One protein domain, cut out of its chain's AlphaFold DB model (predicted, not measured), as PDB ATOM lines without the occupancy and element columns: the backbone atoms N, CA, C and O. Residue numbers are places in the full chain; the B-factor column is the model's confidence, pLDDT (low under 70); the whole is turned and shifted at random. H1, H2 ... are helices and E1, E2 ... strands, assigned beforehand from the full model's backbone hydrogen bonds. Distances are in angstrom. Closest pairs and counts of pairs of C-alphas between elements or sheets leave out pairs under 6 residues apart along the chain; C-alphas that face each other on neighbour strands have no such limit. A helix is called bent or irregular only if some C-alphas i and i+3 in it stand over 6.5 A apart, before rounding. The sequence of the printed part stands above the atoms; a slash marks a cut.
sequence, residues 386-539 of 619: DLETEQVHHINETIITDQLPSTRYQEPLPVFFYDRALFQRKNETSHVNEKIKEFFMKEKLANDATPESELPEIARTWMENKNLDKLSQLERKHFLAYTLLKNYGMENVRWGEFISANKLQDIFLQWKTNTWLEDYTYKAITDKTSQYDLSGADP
ATOM      1  N   ASP A 386      10.307  26.930  -0.715       69.25
ATOM      2  CA  ASP A 386      10.927  25.626  -0.966       69.25
ATOM      3  C   ASP A 386      10.965  24.782   0.316       69.25
ATOM      4  O   ASP A 386      10.483  23.654   0.339       69.25
ATOM      5  N   LEU A 387      11.377  25.392   1.437       80.12
ATOM      6  CA  LEU A 387      11.450  24.722   2.739       80.12
ATOM      7  C   LEU A 387      10.070  24.296   3.277       80.12
ATOM      8  O   LEU A 387       9.932  23.233   3.879       80.12
ATOM      9  N   GLU A 388       9.033  25.119   3.080       84.00
ATOM     10  CA  GLU A 388       7.659  24.761   3.463       84.00
ATOM     11  C   GLU A 388       7.123  23.604   2.619       84.00
ATOM     12  O   GLU A 388       6.468  22.707   3.149       84.00
ATOM     13  N   THR A 389       7.415  23.608   1.318       84.69
ATOM     14  CA  THR A 389       7.020  22.535   0.407       84.69
ATOM     15  C   THR A 389       7.738  21.227   0.733       84.69
ATOM     16  O   THR A 389       7.081  20.189   0.797       84.69
ATOM     17  N   GLU A 390       9.040  21.267   1.018       86.25
ATOM     18  CA  GLU A 390       9.802  20.107   1.497       86.25
ATOM     19  C   GLU A 390       9.228  19.559   2.808       86.25
ATOM     20  O   GLU A 390       9.043  18.350   2.951       86.25
ATOM     21  N   GLN A 391       8.874  20.439   3.752       88.00
ATOM     22  CA  GLN A 391       8.251  20.028   5.007       88.00
ATOM     23  C   GLN A 391       6.901  19.335   4.769       88.00
ATOM     24  O   GLN A 391       6.637  18.297   5.375       88.00
ATOM     25  N   VAL A 392       6.051  19.872   3.885       88.06
ATOM     26  CA  VAL A 392       4.772  19.237   3.521       88.06
ATOM     27  C   VAL A 392       5.002  17.886   2.851       88.06
ATOM     28  O   VAL A 392       4.313  16.932   3.196       88.06
ATOM     29  N   HIS A 393       5.975  17.781   1.943       86.12
ATOM     30  CA  HIS A 393       6.316  16.520   1.287       86.12
ATOM     31  C   HIS A 393       6.746  15.466   2.308       86.12
ATOM     32  O   HIS A 393       6.201  14.366   2.327       86.12
ATOM     33  N   HIS A 394       7.645  15.838   3.218       86.56
ATOM     34  CA  HIS A 394       8.122  14.946   4.265       86.56
ATOM     35  C   HIS A 394       6.988  14.485   5.194       86.56
ATOM     36  O   HIS A 394       6.884  13.296   5.506       86.56
ATOM     37  N   ILE A 395       6.095  15.395   5.605       87.12
ATOM     38  CA  ILE A 395       4.914  15.034   6.401       87.12
ATOM     39  C   ILE A 395       4.002  14.095   5.599       87.12
ATOM     40  O   ILE A 395       3.613  13.052   6.112       87.12
ATOM     41  N   ASN A 396       3.693  14.416   4.342       87.81
ATOM     42  CA  ASN A 396       2.843  13.596   3.477       87.81
ATOM     43  C   ASN A 396       3.395  12.170   3.305       87.81
ATOM     44  O   ASN A 396       2.657  11.205   3.487       87.81
ATOM     45  N   GLU A 397       4.693  12.024   3.030       84.12
ATOM     46  CA  GLU A 397       5.354  10.716   2.956       84.12
ATOM     47  C   GLU A 397       5.228   9.946   4.269       84.12
ATOM     48  O   GLU A 397       4.877   8.767   4.264       84.12
ATOM     49  N   THR A 398       5.443  10.618   5.400       82.69
ATOM     50  CA  THR A 398       5.292  10.027   6.736       82.69
ATOM     51  C   THR A 398       3.867   9.505   6.964       82.69
ATOM     52  O   THR A 398       3.680   8.375   7.424       82.69
ATOM     53  N   ILE A 399       2.851  10.309   6.627       83.06
ATOM     54  CA  ILE A 399       1.442   9.922   6.751       83.06
ATOM     55  C   ILE A 399       1.145   8.721   5.850       83.06
ATOM     56  O   ILE A 399       0.540   7.760   6.313       83.06
ATOM     57  N   ILE A 400       1.563   8.739   4.583       77.00
ATOM     58  CA  ILE A 400       1.255   7.668   3.621       77.00
ATOM     59  C   ILE A 400       1.966   6.356   3.977       77.00
ATOM     60  O   ILE A 400       1.385   5.288   3.807       77.00
ATOM     61  N   THR A 401       3.201   6.426   4.474       78.50
ATOM     62  CA  THR A 401       4.030   5.244   4.780       78.50
ATOM     63  C   THR A 401       3.830   4.678   6.184       78.50
ATOM     64  O   THR A 401       4.456   3.673   6.517       78.50
ATOM     65  N   ASP A 402       2.965   5.289   6.997       76.62
ATOM     66  CA  ASP A 402       2.702   4.900   8.387       76.62
ATOM     67  C   ASP A 402       3.913   5.033   9.340       76.62
ATOM     68  O   ASP A 402       4.026   4.306  10.327       76.62
ATOM     69  N   GLN A 403       4.831   5.969   9.075       75.94
ATOM     70  CA  GLN A 403       6.107   6.072   9.804       75.94
ATOM     71  C   GLN A 403       6.287   7.405  10.532       75.94
ATOM     72  O   GLN A 403       7.129   8.203  10.131       75.94
ATOM     73  N   LEU A 404       5.529   7.650  11.612       71.31
ATOM     74  CA  LEU A 404       5.674   8.884  12.404       71.31
ATOM     75  C   LEU A 404       7.140   9.125  12.813       71.31
ATOM     76  O   LEU A 404       7.795   8.196  13.295       71.31
ATOM     77  N   PRO A 405       7.665  10.356  12.689       70.31
ATOM     78  CA  PRO A 405       9.036  10.614  13.061       70.31
ATOM     79  C   PRO A 405       9.167  10.611  14.581       70.31
ATOM     80  O   PRO A 405       8.313  11.116  15.311       70.31
ATOM     81  N   SER A 406      10.298  10.099  15.064       70.94
ATOM     82  CA  SER A 406      10.636  10.081  16.495       70.94
ATOM     83  C   SER A 406      10.779  11.482  17.106       70.94
ATOM     84  O   SER A 406      10.855  11.628  18.324       70.94
ATOM     85  N   THR A 407      10.856  12.515  16.268       81.19
ATOM     86  CA  THR A 407      10.999  13.922  16.647       81.19
ATOM     87  C   THR A 407       9.851  14.742  16.077       81.19
ATOM     88  O   THR A 407       9.443  14.516  14.940       81.19
ATOM     89  N   ARG A 408       9.368  15.738  16.835       87.81
ATOM     90  CA  ARG A 408       8.316  16.644  16.356       87.81
ATOM     91  C   ARG A 408       8.775  17.441  15.135       87.81
ATOM     92  O   ARG A 408       9.929  17.858  15.057       87.81
ATOM     93  N   TYR A 409       7.842  17.690  14.222       89.25
ATOM     94  CA  TYR A 409       8.040  18.607  13.103       89.25
ATOM     95  C   TYR A 409       8.218  20.056  13.572       89.25
ATOM     96  O   TYR A 409       7.802  20.432  14.669       89.25
ATOM     97  N   GLN A 410       8.797  20.888  12.708       89.06
ATOM     98  CA  GLN A 410       8.945  22.316  12.968       89.06
ATOM     99  C   GLN A 410       7.579  23.021  12.977       89.06
ATOM    100  O   GLN A 410       6.860  23.014  11.980       89.06
ATOM    101  N   GLU A 411       7.239  23.653  14.100       90.69
ATOM    102  CA  GLU A 411       5.986  24.391  14.286       90.69
ATOM    103  C   GLU A 411       6.165  25.906  14.055       90.69
ATOM    104  O   GLU A 411       7.233  26.451  14.353       90.69
ATOM    105  N   PRO A 412       5.133  26.622  13.561       92.12
ATOM    106  CA  PRO A 412       3.818  26.110  13.171       92.12
ATOM    107  C   PRO A 412       3.843  25.403  11.807       92.12
ATOM    108  O   PRO A 412       4.491  25.867  10.865       92.12
ATOM    109  N   LEU A 413       3.087  24.311  11.693       92.88
ATOM    110  CA  LEU A 413       2.974  23.519  10.472       92.88
ATOM    111  C   LEU A 413       2.413  24.353   9.306       92.88
ATOM    112  O   LEU A 413       1.511  25.178   9.512       92.88
ATOM    113  N   PRO A 414       2.890  24.129   8.067       92.69
ATOM    114  CA  PRO A 414       2.227  24.631   6.869       92.69
ATOM    115  C   PRO A 414       0.761  24.180   6.803       92.69
ATOM    116  O   PRO A 414       0.383  23.157   7.371       92.69
ATOM    117  N   VAL A 415      -0.085  24.940   6.106       92.62
ATOM    118  CA  VAL A 415      -1.494  24.566   5.928       92.62
ATOM    119  C   VAL A 415      -1.592  23.573   4.776       92.62
ATOM    120  O   VAL A 415      -1.458  23.967   3.623       92.62
ATOM    121  N   PHE A 416      -1.849  22.303   5.076       93.19
ATOM    122  CA  PHE A 416      -2.057  21.256   4.076       93.19
ATOM    123  C   PHE A 416      -3.274  20.399   4.430       93.19
ATOM    124  O   PHE A 416      -3.647  20.304   5.602       93.19
ATOM    125  N   PHE A 417      -3.913  19.808   3.423       93.44
ATOM    126  CA  PHE A 417      -5.099  18.972   3.611       93.44
ATOM    127  C   PHE A 417      -5.291  17.989   2.449       93.44
ATOM    128  O   PHE A 417      -4.988  18.313   1.305       93.44
ATOM    129  N   TYR A 418      -5.856  16.820   2.748       87.62
ATOM    130  CA  TYR A 418      -6.445  15.889   1.775       87.62
ATOM    131  C   TYR A 418      -7.950  16.141   1.626       87.62
ATOM    132  O   TYR A 418      -8.518  16.003   0.552       87.62
ATOM    133  N   ASP A 419      -8.611  16.582   2.701       91.94
ATOM    134  CA  ASP A 419      -9.993  17.046   2.663       91.94
ATOM    135  C   ASP A 419     -10.108  18.391   3.385       91.94
ATOM    136  O   ASP A 419      -9.984  18.497   4.608       91.94
ATOM    137  N   ARG A 420     -10.361  19.448   2.604       91.81
ATOM    138  CA  ARG A 420     -10.453  20.821   3.113       91.81
ATOM    139  C   ARG A 420     -11.508  20.973   4.209       91.81
ATOM    140  O   ARG A 420     -11.280  21.722   5.157       91.81
ATOM    141  N   ALA A 421     -12.660  20.320   4.072       91.88
ATOM    142  CA  ALA A 421     -13.760  20.492   5.009       91.88
ATOM    143  C   ALA A 421     -13.446  19.830   6.357       91.88
ATOM    144  O   ALA A 421     -13.672  20.431   7.406       91.88
ATOM    145  N   LEU A 422     -12.843  18.641   6.335       94.12
ATOM    146  CA  LEU A 422     -12.406  17.938   7.544       94.12
ATOM    147  C   LEU A 422     -11.218  18.640   8.205       94.12
ATOM    148  O   LEU A 422     -11.173  18.746   9.429       94.12
ATOM    149  N   PHE A 423     -10.288  19.194   7.424       94.81
ATOM    150  CA  PHE A 423      -9.197  20.010   7.960       94.81
ATOM    151  C   PHE A 423      -9.707  21.259   8.697       94.81
ATOM    152  O   PHE A 423      -9.212  21.613   9.771       94.81
ATOM    153  N   GLN A 424     -10.718  21.936   8.145       93.25
ATOM    154  CA  GLN A 424     -11.333  23.101   8.791       93.25
ATOM    155  C   GLN A 424     -11.994  22.750  10.127       93.25
ATOM    156  O   GLN A 424     -12.042  23.602  11.012       93.25
ATOM    157  N   ARG A 425     -12.437  21.500  10.287       94.62
ATOM    158  CA  ARG A 425     -13.070  20.966  11.498       94.62
ATOM    159  C   ARG A 425     -12.139  20.101  12.349       94.62
ATOM    160  O   ARG A 425     -12.605  19.318  13.170       94.62
ATOM    161  N   LYS A 426     -10.817  20.242  12.195       93.06
ATOM    162  CA  LYS A 426      -9.830  19.462  12.965       93.06
ATOM    163  C   LYS A 426      -9.932  19.640  14.486       93.06
ATOM    164  O   LYS A 426      -9.413  18.813  15.221       93.06
ATOM    165  N   ASN A 427     -10.593  20.691  14.967       93.00
ATOM    166  CA  ASN A 427     -10.883  20.883  16.390       93.00
ATOM    167  C   ASN A 427     -11.879  19.848  16.948       93.00
ATOM    168  O   ASN A 427     -11.937  19.673  18.157       93.00
ATOM    169  N   GLU A 428     -12.647  19.172  16.088       95.56
ATOM    170  CA  GLU A 428     -13.575  18.102  16.477       95.56
ATOM    171  C   GLU A 428     -12.885  16.727  16.576       95.56
ATOM    172  O   GLU A 428     -13.520  15.744  16.949       95.56
ATOM    173  N   THR A 429     -11.594  16.627  16.234       95.12
ATOM    174  CA  THR A 429     -10.894  15.340  16.065       95.12
ATOM    175  C   THR A 429     -10.893  14.489  17.330       95.12
ATOM    176  O   THR A 429     -11.260  13.321  17.238       95.12
ATOM    177  N   SER A 430     -10.588  15.053  18.504       94.94
ATOM    178  CA  SER A 430     -10.671  14.334  19.784       94.94
ATOM    179  C   SER A 430     -12.056  13.716  20.014       94.94
ATOM    180  O   SER A 430     -12.175  12.536  20.344       94.94
ATOM    181  N   HIS A 431     -13.130  14.466  19.739       95.00
ATOM    182  CA  HIS A 431     -14.490  13.941  19.863       95.00
ATOM    183  C   HIS A 431     -14.776  12.823  18.848       95.00
ATOM    184  O   HIS A 431     -15.389  11.804  19.180       95.00
ATOM    185  N   VAL A 432     -14.310  12.978  17.606       95.25
ATOM    186  CA  VAL A 432     -14.422  11.942  16.571       95.25
ATOM    187  C   VAL A 432     -13.679  10.674  16.997       95.25
ATOM    188  O   VAL A 432     -14.243   9.583  16.907       95.25
ATOM    189  N   ASN A 433     -12.449  10.799  17.494       96.00
ATOM    190  CA  ASN A 433     -11.638   9.678  17.960       96.00
ATOM    191  C   ASN A 433     -12.310   8.942  19.123       96.00
ATOM    192  O   ASN A 433     -12.350   7.712  19.105       96.00
ATOM    193  N   GLU A 434     -12.909   9.660  20.077       95.12
ATOM    194  CA  GLU A 434     -13.694   9.070  21.168       95.12
ATOM    195  C   GLU A 434     -14.828   8.185  20.616       95.12
ATOM    196  O   GLU A 434     -14.961   7.016  20.991       95.12
ATOM    197  N   LYS A 435     -15.602   8.693  19.649       94.50
ATOM    198  CA  LYS A 435     -16.725   7.958  19.039       94.50
ATOM    199  C   LYS A 435     -16.273   6.752  18.218       94.50
ATOM    200  O   LYS A 435     -16.904   5.693  18.272       94.50
ATOM    201  N   ILE A 436     -15.174   6.885  17.483       92.88
ATOM    202  CA  ILE A 436     -14.572   5.781  16.727       92.88
ATOM    203  C   ILE A 436     -13.990   4.720  17.675       92.88
ATOM    204  O   ILE A 436     -14.161   3.523  17.438       92.88
ATOM    205  N   LYS A 437     -13.381   5.127  18.793       95.06
ATOM    206  CA  LYS A 437     -12.895   4.216  19.834       95.06
ATOM    207  C   LYS A 437     -14.042   3.452  20.485       95.06
ATOM    208  O   LYS A 437     -13.960   2.231  20.592       95.06
ATOM    209  N   GLU A 438     -15.142   4.117  20.845       92.62
ATOM    210  CA  GLU A 438     -16.364   3.455  21.334       92.62
ATOM    211  C   GLU A 438     -16.876   2.386  20.358       92.62
ATOM    212  O   GLU A 438     -17.274   1.294  20.776       92.62
ATOM    213  N   PHE A 439     -16.863   2.686  19.057       90.88
ATOM    214  CA  PHE A 439     -17.224   1.726  18.020       90.88
ATOM    215  C   PHE A 439     -16.269   0.521  18.006       90.88
ATOM    216  O   PHE A 439     -16.725  -0.619  18.110       90.88
ATOM    217  N   PHE A 440     -14.952   0.744  17.972       90.25
ATOM    218  CA  PHE A 440     -13.982  -0.354  17.953       90.25
ATOM    219  C   PHE A 440     -13.930  -1.159  19.255       90.25
ATOM    220  O   PHE A 440     -13.615  -2.349  19.218       90.25
ATOM    221  N   MET A 441     -14.307  -0.579  20.395       91.38
ATOM    222  CA  MET A 441     -14.501  -1.331  21.638       91.38
ATOM    223  C   MET A 441     -15.663  -2.325  21.527       91.38
ATOM    224  O   MET A 441     -15.531  -3.473  21.954       91.38
ATOM    225  N   LYS A 442     -16.780  -1.935  20.895       90.19
ATOM    226  CA  LYS A 442     -17.917  -2.844  20.637       90.19
ATOM    227  C   LYS A 442     -17.537  -3.975  19.680       90.19
ATOM    228  O   LYS A 442     -17.929  -5.117  19.904       90.19
ATOM    229  N   GLU A 443     -16.710  -3.670  18.683       85.06
ATOM    230  CA  GLU A 443     -16.137  -4.649  17.748       85.06
ATOM    231  C   GLU A 443     -15.001  -5.493  18.361       85.06
ATOM    232  O   GLU A 443     -14.486  -6.398  17.707       85.06
ATOM    233  N   LYS A 444     -14.622  -5.244  19.627       90.62
ATOM    234  CA  LYS A 444     -13.527  -5.920  20.355       90.62
ATOM    235  C   LYS A 444     -12.143  -5.742  19.713       90.62
ATOM    236  O   LYS A 444     -11.286  -6.614  19.837       90.62
ATOM    237  N   LEU A 445     -11.934  -4.616  19.038       88.75
ATOM    238  CA  LEU A 445     -10.676  -4.236  18.387       88.75
ATOM    239  C   LEU A 445      -9.904  -3.150  19.142       88.75
ATOM    240  O   LEU A 445      -8.723  -2.955  18.879       88.75
ATOM    241  N   ALA A 446     -10.553  -2.472  20.087       92.62
ATOM    242  CA  ALA A 446      -9.938  -1.498  20.981       92.62
ATOM    243  C   ALA A 446     -10.399  -1.731  22.427       92.62
ATOM    244  O   ALA A 446     -11.340  -2.482  22.695       92.62
ATOM    245  N   ASN A 447      -9.736  -1.067  23.365       92.56
ATOM    246  CA  ASN A 447     -10.095  -1.006  24.779       92.56
ATOM    247  C   ASN A 447      -9.850   0.410  25.329       92.56
ATOM    248  O   ASN A 447      -9.297   1.267  24.637       92.56
ATOM    249  N   ASP A 448     -10.213   0.653  26.589       90.44
ATOM    250  CA  ASP A 448     -10.036   1.965  27.229       90.44
ATOM    251  C   ASP A 448      -8.574   2.446  27.225       90.44
ATOM    252  O   ASP A 448      -8.322   3.646  27.114       90.44
ATOM    253  N   ALA A 449      -7.609   1.523  27.269       92.06
ATOM    254  CA  ALA A 449      -6.178   1.823  27.255       92.06
ATOM    255  C   ALA A 449      -5.599   2.069  25.848       92.06
ATOM    256  O   ALA A 449      -4.446   2.470  25.738       92.06
ATOM    257  N   THR A 450      -6.372   1.837  24.780       92.12
ATOM    258  CA  THR A 450      -5.910   2.027  23.399       92.12
ATOM    259  C   THR A 450      -5.706   3.521  23.127       92.12
ATOM    260  O   THR A 450      -6.667   4.287  23.282       92.12
ATOM    261  N   PRO A 451      -4.496   3.965  22.752       92.50
ATOM    262  CA  PRO A 451      -4.245   5.367  22.449       92.50
ATOM    263  C   PRO A 451      -4.933   5.765  21.139       92.50
ATOM    264  O   PRO A 451      -5.016   4.981  20.194       92.50
ATOM    265  N   GLU A 452      -5.424   7.003  21.064       90.56
ATOM    266  CA  GLU A 452      -6.161   7.488  19.888       90.56
ATOM    267  C   GLU A 452      -5.305   7.496  18.615       90.56
ATOM    268  O   GLU A 452      -5.810   7.242  17.523       90.56
ATOM    269  N   SER A 453      -3.988   7.671  18.763       89.12
ATOM    270  CA  SER A 453      -3.013   7.594  17.671       89.12
ATOM    271  C   SER A 453      -2.976   6.235  16.963       89.12
ATOM    272  O   SER A 453      -2.554   6.172  15.809       89.12
ATOM    273  N   GLU A 454      -3.416   5.152  17.614       92.31
ATOM    274  CA  GLU A 454      -3.484   3.803  17.027       92.31
ATOM    275  C   GLU A 454      -4.809   3.532  16.289       92.31
ATOM    276  O   GLU A 454      -4.910   2.563  15.532       92.31
ATOM    277  N   LEU A 455      -5.828   4.389  16.444       92.19
ATOM    278  CA  LEU A 455      -7.140   4.190  15.814       92.19
ATOM    279  C   LEU A 455      -7.087   4.111  14.278       92.19
ATOM    280  O   LEU A 455      -7.793   3.256  13.737       92.19
ATOM    281  N   PRO A 456      -6.282   4.918  13.551       90.50
ATOM    282  CA  PRO A 456      -6.174   4.794  12.096       90.50
ATOM    283  C   PRO A 456      -5.696   3.411  11.640       90.50
ATOM    284  O   PRO A 456      -6.201   2.876  10.653       90.50
ATOM    285  N   GLU A 457      -4.785   2.792  12.391       88.62
ATOM    286  CA  GLU A 457      -4.247   1.466  12.072       88.62
ATOM    287  C   GLU A 457      -5.255   0.348  12.379       88.62
ATOM    288  O   GLU A 457      -5.447  -0.581  11.583       88.62
ATOM    289  N   ILE A 458      -5.978   0.472  13.498       90.12
ATOM    290  CA  ILE A 458      -7.098  -0.419  13.835       90.12
ATOM    291  C   ILE A 458      -8.175  -0.340  12.749       90.12
ATOM    292  O   ILE A 458      -8.665  -1.368  12.273       90.12
ATOM    293  N   ALA A 459      -8.510   0.874  12.311       87.75
ATOM    294  CA  ALA A 459      -9.477   1.109  11.253       87.75
ATOM    295  C   ALA A 459      -9.037   0.491   9.923       87.75
ATOM    296  O   ALA A 459      -9.834  -0.200   9.286       87.75
ATOM    297  N   ARG A 460      -7.775   0.682   9.524       85.25
ATOM    298  CA  ARG A 460      -7.205   0.066   8.319       85.25
ATOM    299  C   ARG A 460      -7.324  -1.453   8.370       85.25
ATOM    300  O   ARG A 460      -7.882  -2.051   7.455       85.25
ATOM    301  N   THR A 461      -6.920  -2.066   9.480       89.12
ATOM    302  CA  THR A 461      -7.022  -3.520   9.685       89.12
ATOM    303  C   THR A 461      -8.472  -4.013   9.648       89.12
ATOM    304  O   THR A 461      -8.763  -5.077   9.095       89.12
ATOM    305  N   TRP A 462      -9.410  -3.243  10.204       86.62
ATOM    306  CA  TRP A 462     -10.836  -3.568  10.169       86.62
ATOM    307  C   TRP A 462     -11.423  -3.465   8.754       86.62
ATOM    308  O   TRP A 462     -12.186  -4.348   8.350       86.62
ATOM    309  N   MET A 463     -11.062  -2.434   7.987       80.38
ATOM    310  CA  MET A 463     -11.517  -2.234   6.605       80.38
ATOM    311  C   MET A 463     -10.903  -3.246   5.634       80.38
ATOM    312  O   MET A 463     -11.591  -3.741   4.748       80.38
ATOM    313  N   GLU A 464      -9.623  -3.575   5.810       76.50
ATOM    314  CA  GLU A 464      -8.834  -4.447   4.927       76.50
ATOM    315  C   GLU A 464      -8.756  -5.887   5.444       76.50
ATOM    316  O   GLU A 464      -7.829  -6.637   5.120       76.50
ATOM    317  N   ASN A 465      -9.722  -6.291   6.273       76.94
ATOM    318  CA  ASN A 465      -9.758  -7.633   6.828       76.94
ATOM    319  C   ASN A 465      -9.791  -8.667   5.692       76.94
ATOM    320  O   ASN A 465     -10.809  -8.856   5.026       76.94
ATOM    321  N   LYS A 466      -8.667  -9.367   5.514       73.31
ATOM    322  CA  LYS A 466      -8.443 -10.331   4.426       73.31
ATOM    323  C   LYS A 466      -9.394 -11.527   4.461       73.31
ATOM    324  O   LYS A 466      -9.510 -12.226   3.462       73.31
ATOM    325  N   ASN A 467     -10.064 -11.760   5.591       76.25
ATOM    326  CA  ASN A 467     -11.075 -12.807   5.723       76.25
ATOM    327  C   ASN A 467     -12.431 -12.402   5.120       76.25
ATOM    328  O   ASN A 467     -13.316 -13.245   5.007       76.25
ATOM    329  N   LEU A 468     -12.612 -11.125   4.774       57.09
ATOM    330  CA  LEU A 468     -13.816 -10.610   4.135       57.09
ATOM    331  C   LEU A 468     -13.634 -10.518   2.630       57.09
ATOM    332  O   LEU A 468     -12.546 -10.217   2.136       57.09
ATOM    333  N   ASP A 469     -14.731 -10.709   1.906       56.16
ATOM    334  CA  ASP A 469     -14.765 -10.429   0.483       56.16
ATOM    335  C   ASP A 469     -14.654  -8.917   0.216       56.16
ATOM    336  O   ASP A 469     -14.920  -8.072   1.077       56.16
ATOM    337  N   LYS A 470     -14.259  -8.566  -1.007       59.88
ATOM    338  CA  LYS A 470     -13.989  -7.177  -1.394       59.88
ATOM    339  C   LYS A 470     -15.214  -6.263  -1.296       59.88
ATOM    340  O   LYS A 470     -15.038  -5.076  -1.038       59.88
ATOM    341  N   LEU A 471     -16.432  -6.791  -1.465       50.56
ATOM    342  CA  LEU A 471     -17.653  -5.999  -1.307       50.56
ATOM    343  C   LEU A 471     -17.841  -5.628   0.166       50.56
ATOM    344  O   LEU A 471     -18.005  -4.453   0.475       50.56
ATOM    345  N   SER A 472     -17.709  -6.597   1.072       55.59
ATOM    346  CA  SER A 472     -17.763  -6.348   2.516       55.59
ATOM    347  C   SER A 472     -16.678  -5.363   2.982       55.59
ATOM    348  O   SER A 472     -16.925  -4.516   3.840       55.59
ATOM    349  N   GLN A 473     -15.470  -5.427   2.409       63.69
ATOM    350  CA  GLN A 473     -14.407  -4.448   2.688       63.69
ATOM    351  C   GLN A 473     -14.787  -3.039   2.209       63.69
ATOM    352  O   GLN A 473     -14.553  -2.054   2.913       63.69
ATOM    353  N   LEU A 474     -15.396  -2.928   1.028       60.19
ATOM    354  CA  LEU A 474     -15.869  -1.654   0.489       60.19
ATOM    355  C   LEU A 474     -17.011  -1.073   1.334       60.19
ATOM    356  O   LEU A 474     -16.976   0.107   1.675       60.19
ATOM    357  N   GLU A 475     -17.972  -1.896   1.752       62.97
ATOM    358  CA  GLU A 475     -19.050  -1.493   2.663       62.97
ATOM    359  C   GLU A 475     -18.498  -0.959   3.987       62.97
ATOM    360  O   GLU A 475     -18.953   0.076   4.470       62.97
ATOM    361  N   ARG A 476     -17.461  -1.599   4.544       76.62
ATOM    362  CA  ARG A 476     -16.758  -1.102   5.737       76.62
ATOM    363  C   ARG A 476     -16.084   0.246   5.508       76.62
ATOM    364  O   ARG A 476     -16.168   1.111   6.377       76.62
ATOM    365  N   LYS A 477     -15.457   0.459   4.346       77.19
ATOM    366  CA  LYS A 477     -14.871   1.759   3.976       77.19
ATOM    367  C   LYS A 477     -15.949   2.843   3.917       77.19
ATOM    368  O   LYS A 477     -15.845   3.846   4.617       77.19
ATOM    369  N   HIS A 478     -17.031   2.619   3.176       73.56
ATOM    370  CA  HIS A 478     -18.152   3.564   3.160       73.56
ATOM    371  C   HIS A 478     -18.750   3.760   4.558       73.56
ATOM    372  O   HIS A 478     -19.116   4.885   4.909       73.56
ATOM    373  N   PHE A 479     -18.771   2.706   5.384       77.19
ATOM    374  CA  PHE A 479     -19.250   2.799   6.754       77.19
ATOM    375  C   PHE A 479     -18.453   3.759   7.609       77.19
ATOM    376  O   PHE A 479     -19.003   4.660   8.254       77.19
ATOM    377  N   LEU A 480     -17.143   3.559   7.600       82.44
ATOM    378  CA  LEU A 480     -16.241   4.383   8.364       82.44
ATOM    379  C   LEU A 480     -16.265   5.823   7.854       82.44
ATOM    380  O   LEU A 480     -16.365   6.735   8.666       82.44
ATOM    381  N   ALA A 481     -16.255   6.036   6.536       82.38
ATOM    382  CA  ALA A 481     -16.318   7.375   5.956       82.38
ATOM    383  C   ALA A 481     -17.592   8.117   6.384       82.38
ATOM    384  O   ALA A 481     -17.500   9.227   6.902       82.38
ATOM    385  N   TYR A 482     -18.767   7.489   6.271       81.62
ATOM    386  CA  TYR A 482     -20.024   8.054   6.776       81.62
ATOM    387  C   TYR A 482     -19.922   8.431   8.259       81.62
ATOM    388  O   TYR A 482     -20.301   9.534   8.657       81.62
ATOM    389  N   THR A 483     -19.388   7.519   9.070       82.44
ATOM    390  CA  THR A 483     -19.255   7.712  10.516       82.44
ATOM    391  C   THR A 483     -18.329   8.884  10.829       82.44
ATOM    392  O   THR A 483     -18.687   9.734  11.642       82.44
ATOM    393  N   LEU A 484     -17.180   8.983  10.160       88.62
ATOM    394  CA  LEU A 484     -16.246  10.096  10.313       88.62
ATOM    395  C   LEU A 484     -16.911  11.418   9.935       88.62
ATOM    396  O   LEU A 484     -16.986  12.316  10.768       88.62
ATOM    397  N   LEU A 485     -17.456  11.519   8.718       87.75
ATOM    398  CA  LEU A 485     -18.110  12.734   8.231       87.75
ATOM    399  C   LEU A 485     -19.202  13.207   9.206       87.75
ATOM    400  O   LEU A 485     -19.242  14.382   9.574       87.75
ATOM    401  N   LYS A 486     -20.043  12.286   9.688       86.44
ATOM    402  CA  LYS A 486     -21.108  12.589  10.650       86.44
ATOM    403  C   LYS A 486     -20.573  13.105  11.987       86.44
ATOM    404  O   LYS A 486     -21.114  14.078  12.504       86.44
ATOM    405  N   ASN A 487     -19.533  12.483  12.547       90.31
ATOM    406  CA  ASN A 487     -18.970  12.900  13.839       90.31
ATOM    407  C   ASN A 487     -18.141  14.191  13.735       90.31
ATOM    408  O   ASN A 487     -18.132  14.968  14.680       90.31
ATOM    409  N   TYR A 488     -17.550  14.492  12.573       92.56
ATOM    410  CA  TYR A 488     -17.012  15.829  12.268       92.56
ATOM    411  C   TYR A 488     -18.123  16.892  12.115       92.56
ATOM    412  O   TYR A 488     -17.848  18.068  11.877       92.56
ATOM    413  N   GLY A 489     -19.399  16.507  12.218       89.44
ATOM    414  CA  GLY A 489     -20.546  17.401  12.097       89.44
ATOM    415  C   GLY A 489     -20.795  17.878  10.668       89.44
ATOM    416  O   GLY A 489     -21.381  18.947  10.481       89.44
ATOM    417  N   MET A 490     -20.311  17.143   9.662       87.88
ATOM    418  CA  MET A 490     -20.590  17.461   8.266       87.88
ATOM    419  C   MET A 490     -22.095  17.365   8.014       87.88
ATOM    420  O   MET A 490     -22.752  16.385   8.370       87.88
ATOM    421  N   GLU A 491     -22.648  18.411   7.409       80.44
ATOM    422  CA  GLU A 491     -24.072  18.481   7.100       80.44
ATOM    423  C   GLU A 491     -24.407  17.620   5.879       80.44
ATOM    424  O   GLU A 491     -23.569  17.399   5.004       80.44
ATOM    425  N   ASN A 492     -25.659  17.163   5.798       71.25
ATOM    426  CA  ASN A 492     -26.204  16.438   4.642       71.25
ATOM    427  C   ASN A 492     -25.478  15.128   4.286       71.25
ATOM    428  O   ASN A 492     -25.593  14.644   3.164       71.25
ATOM    429  N   VAL A 493     -24.764  14.531   5.241       69.12
ATOM    430  CA  VAL A 493     -24.112  13.229   5.068       69.12
ATOM    431  C   VAL A 493     -25.159  12.120   5.115       69.12
ATOM    432  O   VAL A 493     -25.839  11.940   6.129       69.12
ATOM    433  N   ARG A 494     -25.263  11.335   4.040       65.94
ATOM    434  CA  ARG A 494     -26.198  10.208   3.947       65.94
ATOM    435  C   ARG A 494     -25.479   8.869   3.944       65.94
ATOM    436  O   ARG A 494     -24.438   8.697   3.313       65.94
ATOM    437  N   TRP A 495     -26.084   7.906   4.630       56.91
ATOM    438  CA  TRP A 495     -25.689   6.512   4.511       56.91
ATOM    439  C   TRP A 495     -25.902   6.035   3.070       56.91
ATOM    440  O   TRP A 495     -26.951   6.308   2.489       56.91
ATOM    441  N   GLY A 496     -24.923   5.333   2.497       50.78
ATOM    442  CA  GLY A 496     -25.014   4.820   1.125       50.78
ATOM    443  C   GLY A 496     -24.906   5.889   0.032       50.78
ATOM    444  O   GLY A 496     -25.109   5.578  -1.140       50.78
ATOM    445  N   GLU A 497     -24.583   7.141   0.379       61.50
ATOM    446  CA  GLU A 497     -24.204   8.123  -0.634       61.50
ATOM    447  C   GLU A 497     -22.914   7.685  -1.326       61.50
ATOM    448  O   GLU A 497     -21.972   7.198  -0.695       61.50
ATOM    449  N   PHE A 498     -22.893   7.857  -2.645       57.75
ATOM    450  CA  PHE A 498     -21.718   7.565  -3.438       57.75
ATOM    451  C   PHE A 498     -20.564   8.484  -3.020       57.75
ATOM    452  O   PHE A 498     -20.687   9.710  -3.028       57.75
ATOM    453  N   ILE A 499     -19.436   7.868  -2.680       64.00
ATOM    454  CA  ILE A 499     -18.157   8.522  -2.411       64.00
ATOM    455  C   ILE A 499     -17.149   7.830  -3.325       64.00
ATOM    456  O   ILE A 499     -17.068   6.601  -3.324       64.00
ATOM    457  N   SER A 500     -16.418   8.598  -4.131       64.25
ATOM    458  CA  SER A 500     -15.408   8.035  -5.028       64.25
ATOM    459  C   SER A 500     -14.256   7.403  -4.242       64.25
ATOM    460  O   SER A 500     -14.042   7.705  -3.067       64.25
ATOM    461  N   ALA A 501     -13.480   6.535  -4.892       63.56
ATOM    462  CA  ALA A 501     -12.320   5.906  -4.262       63.56
ATOM    463  C   ALA A 501     -11.285   6.943  -3.785       63.56
ATOM    464  O   ALA A 501     -10.823   6.853  -2.647       63.56
ATOM    465  N   ASN A 502     -10.997   7.953  -4.614       72.31
ATOM    466  CA  ASN A 502     -10.092   9.051  -4.263       72.31
ATOM    467  C   ASN A 502     -10.637   9.822  -3.063       72.31
ATOM    468  O   ASN A 502      -9.931  10.026  -2.082       72.31
ATOM    469  N   LYS A 503     -11.938  10.131  -3.068       79.44
ATOM    470  CA  LYS A 503     -12.554  10.855  -1.961       79.44
ATOM    471  C   LYS A 503     -12.582  10.057  -0.656       79.44
ATOM    472  O   LYS A 503     -12.379  10.634   0.408       79.44
ATOM    473  N   LEU A 504     -12.805   8.742  -0.712       77.62
ATOM    474  CA  LEU A 504     -12.690   7.864   0.459       77.62
ATOM    475  C   LEU A 504     -11.272   7.902   1.033       77.62
ATOM    476  O   LEU A 504     -11.103   8.041   2.244       77.62
ATOM    477  N   GLN A 505     -10.263   7.798   0.167       80.31
ATOM    478  CA  GLN A 505      -8.863   7.868   0.567       80.31
ATOM    479  C   GLN A 505      -8.533   9.221   1.205       80.31
ATOM    480  O   GLN A 505      -7.956   9.243   2.290       80.31
ATOM    481  N   ASP A 506      -8.971  10.322   0.598       83.62
ATOM    482  CA  ASP A 506      -8.772  11.674   1.117       83.62
ATOM    483  C   ASP A 506      -9.399  11.863   2.505       83.62
ATOM    484  O   ASP A 506      -8.776  12.436   3.396       83.62
ATOM    485  N   ILE A 507     -10.612  11.338   2.726       88.50
ATOM    486  CA  ILE A 507     -11.286  11.379   4.034       88.50
ATOM    487  C   ILE A 507     -10.464  10.636   5.092       88.50
ATOM    488  O   ILE A 507     -10.266  11.152   6.196       88.50
ATOM    489  N   PHE A 508      -9.977   9.433   4.776       89.75
ATOM    490  CA  PHE A 508      -9.200   8.635   5.725       89.75
ATOM    491  C   PHE A 508      -7.824   9.231   6.000       89.75
ATOM    492  O   PHE A 508      -7.414   9.273   7.159       89.75
ATOM    493  N   LEU A 509      -7.134   9.724   4.967       86.88
ATOM    494  CA  LEU A 509      -5.857  10.412   5.122       86.88
ATOM    495  C   LEU A 509      -6.033  11.697   5.929       86.88
ATOM    496  O   LEU A 509      -5.271  11.920   6.864       86.88
ATOM    497  N   GLN A 510      -7.081  12.485   5.670       95.75
ATOM    498  CA  GLN A 510      -7.348  13.688   6.453       95.75
ATOM    499  C   GLN A 510      -7.638  13.375   7.923       95.75
ATOM    500  O   GLN A 510      -7.096  14.049   8.797       95.75
ATOM    501  N   TRP A 511      -8.470  12.368   8.214       96.19
ATOM    502  CA  TRP A 511      -8.730  11.957   9.596       96.19
ATOM    503  C   TRP A 511      -7.449  11.478  10.283       96.19
ATOM    504  O   TRP A 511      -7.128  11.972  11.357       96.19
ATOM    505  N   LYS A 512      -6.675  10.603   9.635       93.56
ATOM    506  CA  LYS A 512      -5.387  10.118  10.146       93.56
ATOM    507  C   LYS A 512      -4.422  11.263  10.447       93.56
ATOM    508  O   LYS A 512      -3.849  11.304  11.529       93.56
ATOM    509  N   THR A 513      -4.273  12.210   9.522       93.56
ATOM    510  CA  THR A 513      -3.455  13.410   9.722       93.56
ATOM    511  C   THR A 513      -3.945  14.231  10.905       93.56
ATOM    512  O   THR A 513      -3.130  14.610  11.739       93.56
ATOM    513  N   ASN A 514      -5.251  14.481  11.008       95.00
ATOM    514  CA  ASN A 514      -5.816  15.225  12.128       95.00
ATOM    515  C   ASN A 514      -5.544  14.521  13.468       95.00
ATOM    516  O   ASN A 514      -5.171  15.189  14.423       95.00
ATOM    517  N   THR A 515      -5.692  13.193  13.535       93.62
ATOM    518  CA  THR A 515      -5.440  12.396  14.747       93.62
ATOM    519  C   THR A 515      -3.959  12.395  15.123       93.62
ATOM    520  O   THR A 515      -3.608  12.551  16.286       93.62
ATOM    521  N   TRP A 516      -3.064  12.219  14.153       91.81
ATOM    522  CA  TRP A 516      -1.623  12.144  14.412       91.81
ATOM    523  C   TRP A 516      -0.983  13.499  14.702       91.81
ATOM    524  O   TRP A 516       0.046  13.560  15.376       91.81
ATOM    525  N   LEU A 517      -1.576  14.578  14.193       92.19
ATOM    526  CA  LEU A 517      -1.072  15.938  14.343       92.19
ATOM    527  C   LEU A 517      -1.966  16.811  15.236       92.19
ATOM    528  O   LEU A 517      -1.869  18.034  15.175       92.19
ATOM    529  N   GLU A 518      -2.817  16.208  16.069       90.69
ATOM    530  CA  GLU A 518      -3.799  16.922  16.899       90.69
ATOM    531  C   GLU A 518      -3.151  17.982  17.805       90.69
ATOM    532  O   GLU A 518      -3.633  19.112  17.897       90.69
ATOM    533  N   ASP A 519      -1.996  17.652  18.386       90.25
ATOM    534  CA  ASP A 519      -1.240  18.530  19.285       90.25
ATOM    535  C   ASP A 519      -0.344  19.553  18.561       90.25
ATOM    536  O   ASP A 519       0.450  20.239  19.213       90.25
ATOM    537  N   TYR A 520      -0.383  19.636  17.227       92.12
ATOM    538  CA  TYR A 520       0.440  20.574  16.461       92.12
ATOM    539  C   TYR A 520      -0.293  21.879  16.165       92.12
ATOM    540  O   TYR A 520      -1.469  21.924  15.801       92.12
ATOM    541  N   THR A 521       0.459  22.975  16.225       92.94
ATOM    542  CA  THR A 521      -0.029  24.280  15.784       92.94
ATOM    543  C   THR A 521       0.176  24.462  14.282       92.94
ATOM    544  O   THR A 521       1.240  24.167  13.744       92.94
ATOM    545  N   TYR A 522      -0.841  24.975  13.587       93.25
ATOM    546  CA  TYR A 522      -0.779  25.299  12.157       93.25
ATOM    547  C   TYR A 522      -0.610  26.801  11.945       93.25
ATOM    548  O   TYR A 522      -1.068  27.615  12.753       93.25
ATOM    549  N   LYS A 523      -0.005  27.184  10.818       92.31
ATOM    550  CA  LYS A 523       0.033  28.582  10.381       92.31
ATOM    551  C   LYS A 523      -1.388  29.121  10.238       92.31
ATOM    552  O   LYS A 523      -2.288  28.436   9.751       92.31
ATOM    553  N   ALA A 524      -1.582  30.372  10.649       89.06
ATOM    554  CA  ALA A 524      -2.861  31.047  10.488       89.06
ATOM    555  C   ALA A 524      -3.230  31.126   9.000       89.06
ATOM    556  O   ALA A 524      -2.398  31.483   8.163       89.06
ATOM    557  N   ILE A 525      -4.481  30.808   8.672       86.19
ATOM    558  CA  ILE A 525      -4.992  30.913   7.306       86.19
ATOM    559  C   ILE A 525      -5.237  32.397   7.020       86.19
ATOM    560  O   ILE A 525      -6.163  32.996   7.561       86.19
ATOM    561  N   THR A 526      -4.378  32.993   6.197       85.25
ATOM    562  CA  THR A 526      -4.472  34.387   5.741       85.25
ATOM    563  C   THR A 526      -4.293  34.442   4.226       85.25
ATOM    564  O   THR A 526      -3.816  33.474   3.635       85.25
ATOM    565  N   ASP A 527      -4.591  35.581   3.600       74.50
ATOM    566  CA  ASP A 527      -4.431  35.782   2.147       74.50
ATOM    567  C   ASP A 527      -2.992  35.562   1.644       74.50
ATOM    568  O   ASP A 527      -2.764  35.378   0.452       74.50
ATOM    569  N   LYS A 528      -2.008  35.595   2.551       76.69
ATOM    570  CA  LYS A 528      -0.585  35.389   2.252       76.69
ATOM    571  C   LYS A 528      -0.097  33.975   2.578       76.69
ATOM    572  O   LYS A 528       1.058  33.667   2.302       76.69
ATOM    573  N   THR A 529      -0.933  33.141   3.194       81.38
ATOM    574  CA  THR A 529      -0.546  31.798   3.638       81.38
ATOM    575  C   THR A 529      -0.717  30.808   2.491       81.38
ATOM    576  O   THR A 529      -1.832  30.605   2.009       81.38
ATOM    577  N   SER A 530       0.377  30.159   2.086       86.19
ATOM    578  CA  SER A 530       0.332  29.032   1.151       86.19
ATOM    579  C   SER A 530      -0.500  27.892   1.738       86.19
ATOM    580  O   SER A 530      -0.317  27.505   2.893       86.19
ATOM    581  N   GLN A 531      -1.427  27.372   0.937       89.56
ATOM    582  CA  GLN A 531      -2.249  26.217   1.277       89.56
ATOM    583  C   GLN A 531      -1.957  25.099   0.282       89.56
ATOM    584  O   GLN A 531      -2.029  25.324  -0.926       89.56
ATOM    585  N   TYR A 532      -1.646  23.916   0.794       89.44
ATOM    586  CA  TYR A 532      -1.236  22.761   0.007       89.44
ATOM    587  C   TYR A 532      -2.387  21.758  -0.068       89.44
ATOM    588  O   TYR A 532      -2.771  21.156   0.934       89.44
ATOM    589  N   ASP A 533      -2.960  21.627  -1.261       88.00
ATOM    590  CA  ASP A 533      -4.014  20.659  -1.551       88.00
ATOM    591  C   ASP A 533      -3.371  19.333  -1.969       88.00
ATOM    592  O   ASP A 533      -2.671  19.275  -2.980       88.00
ATOM    593  N   LEU A 534      -3.565  18.301  -1.152       83.62
ATOM    594  CA  LEU A 534      -3.048  16.950  -1.368       83.62
ATOM    595  C   LEU A 534      -4.152  15.984  -1.825       83.62
ATOM    596  O   LEU A 534      -3.914  14.779  -1.865       83.62
ATOM    597  N   SER A 535      -5.356  16.492  -2.120       80.81
ATOM    598  CA  SER A 535      -6.491  15.664  -2.533       80.81
ATOM    599  C   SER A 535      -6.263  14.986  -3.884       80.81
ATOM    600  O   SER A 535      -5.639  15.537  -4.798       80.81
ATOM    601  N   GLY A 536      -6.797  13.773  -4.023       68.12
ATOM    602  CA  GLY A 536      -6.805  13.068  -5.297       68.12
ATOM    603  C   GLY A 536      -7.797  13.698  -6.279       68.12
ATOM    604  O   GLY A 536      -8.962  13.916  -5.952       68.12
ATOM    605  N   ALA A 537      -7.374  13.940  -7.522       66.75
ATOM    606  CA  ALA A 537      -8.283  14.430  -8.557       66.75
ATOM    607  C   ALA A 537      -9.304  13.346  -8.941       66.75
ATOM    608  O   ALA A 537      -8.935  12.245  -9.356       66.75
ATOM    609  N   ASP A 538     -10.594  13.653  -8.818       52.50
ATOM    610  CA  ASP A 538     -11.654  12.758  -9.275       52.50
ATOM    611  C   ASP A 538     -11.656  12.647 -10.815       52.50
ATOM    612  O   ASP A 538     -11.458  13.647 -11.514       52.50
ATOM    613  N   PRO A 539     -11.937  11.457 -11.385       48.62
ATOM    614  CA  PRO A 539     -12.133  11.313 -12.824       48.62
ATOM    615  C   PRO A 539     -13.250  12.229 -13.345       48.62
ATOM    616  O   PRO A 539     -14.228  12.503 -12.646       48.62
TER     617      PRO A 539
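AT A GLANCE: This is residues 386 to 539 of the 619 residues of an uncharacterized protein of Enterococcus faecium (UniProt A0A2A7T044). One helix, H6, runs through the middle of a compact, mostly helical body; H3, H4 and H5 pack round it on one side, crossing one another in part, and H1, the short H2 and a small pair of strands, E1 and E2, lie toward the other. Long links run between several of these parts, and residues 466 to 471, a turn with the beginning of H5, stick out. The printed part has 154 residues with six named helices and two named strands, in the order H1 E1 H2 H3 H4 H5 H6 E2; the sheet is E1 beside E2, parallel. The radius of gyration of the C-alphas is 15.8 A, and the spans are 45 by 38 by 27 A.

IN THESE COORDINATES: H1, residues 386 to 401, begins at C-alpha 386 (10.927, 25.626, -0.966) and is 22.3 A long. E1 is residues 415 to 417 and H2 residues 420 to 424. H3, residues 426 to 442, measures 24.9 A; it is irregular, with C-alphas 427 and 430 7.4 A apart, and has a kink of 25 degrees near residue 433. H4, residues 452 to 463, measures 17.3 A and is irregular, but only just: C-alphas 453 and 456 are 7.0 A apart. H5, residues 470 to 487, measures 25.7 A. H6, residues 501 to 516, measures 22.4 A and ends at C-alpha 516 (-1.623, 12.144, 14.412). E2 is residues 531 to 533, ending at C-alpha 533 (-4.014, 20.659, -1.551).

HOW THE PARTS SIT: H6 is the hub, touching the five other helices. With residues 399 to 400 alone H1 touches it, about perpendicular at 78 degrees, closest at the C-alphas of Ile 399 and Thr 513, 6.7 A. H2 touches H6 at Leu 422 and Gln 510, closest C-alphas 6.7 A apart. H3 touches H6 about perpendicular, at 80 degrees, closest at C-alphas 426 and 514, 5.9 A. H4 touches H6 at a shallow tilt of 25 degrees, opposite ways, closest at C-alphas 456 and 512, 5.7 A. H5 touches H6 at a steep tilt of 53 degrees, the same way, closest at C-alphas 481 and 504, 6.6 A. H4 and H5 form a helical hairpin at a shallow tilt of 33 degrees, only just short of steep. H1 is apart from H3, H4 and H5. E1 and E2 are parallel at 16 degrees, with N 532 and O 415 within hydrogen-bond range at 2.8 A; together with H2 to H6 they make a strand-helix-strand unit, two parallel neighbour strands with helices between them along the chain. Every O i to N i+4 pair is within range in H1, H2, H5 and H6; H3 has 11 of 13 and H4 6 of 8.

THE WHOLE: The two C-alphas farthest apart, those of Asn 467 and Lys 528, are 49.4 A apart. The printed part has no cut. The links H1 to E1, H5 to H6 and H6 to E2 are long. The mean pLDDT of the printed part is 83.4; it is under 70 at residue 386 and residues 468 to 475, 493 to 501 and 536 to 539.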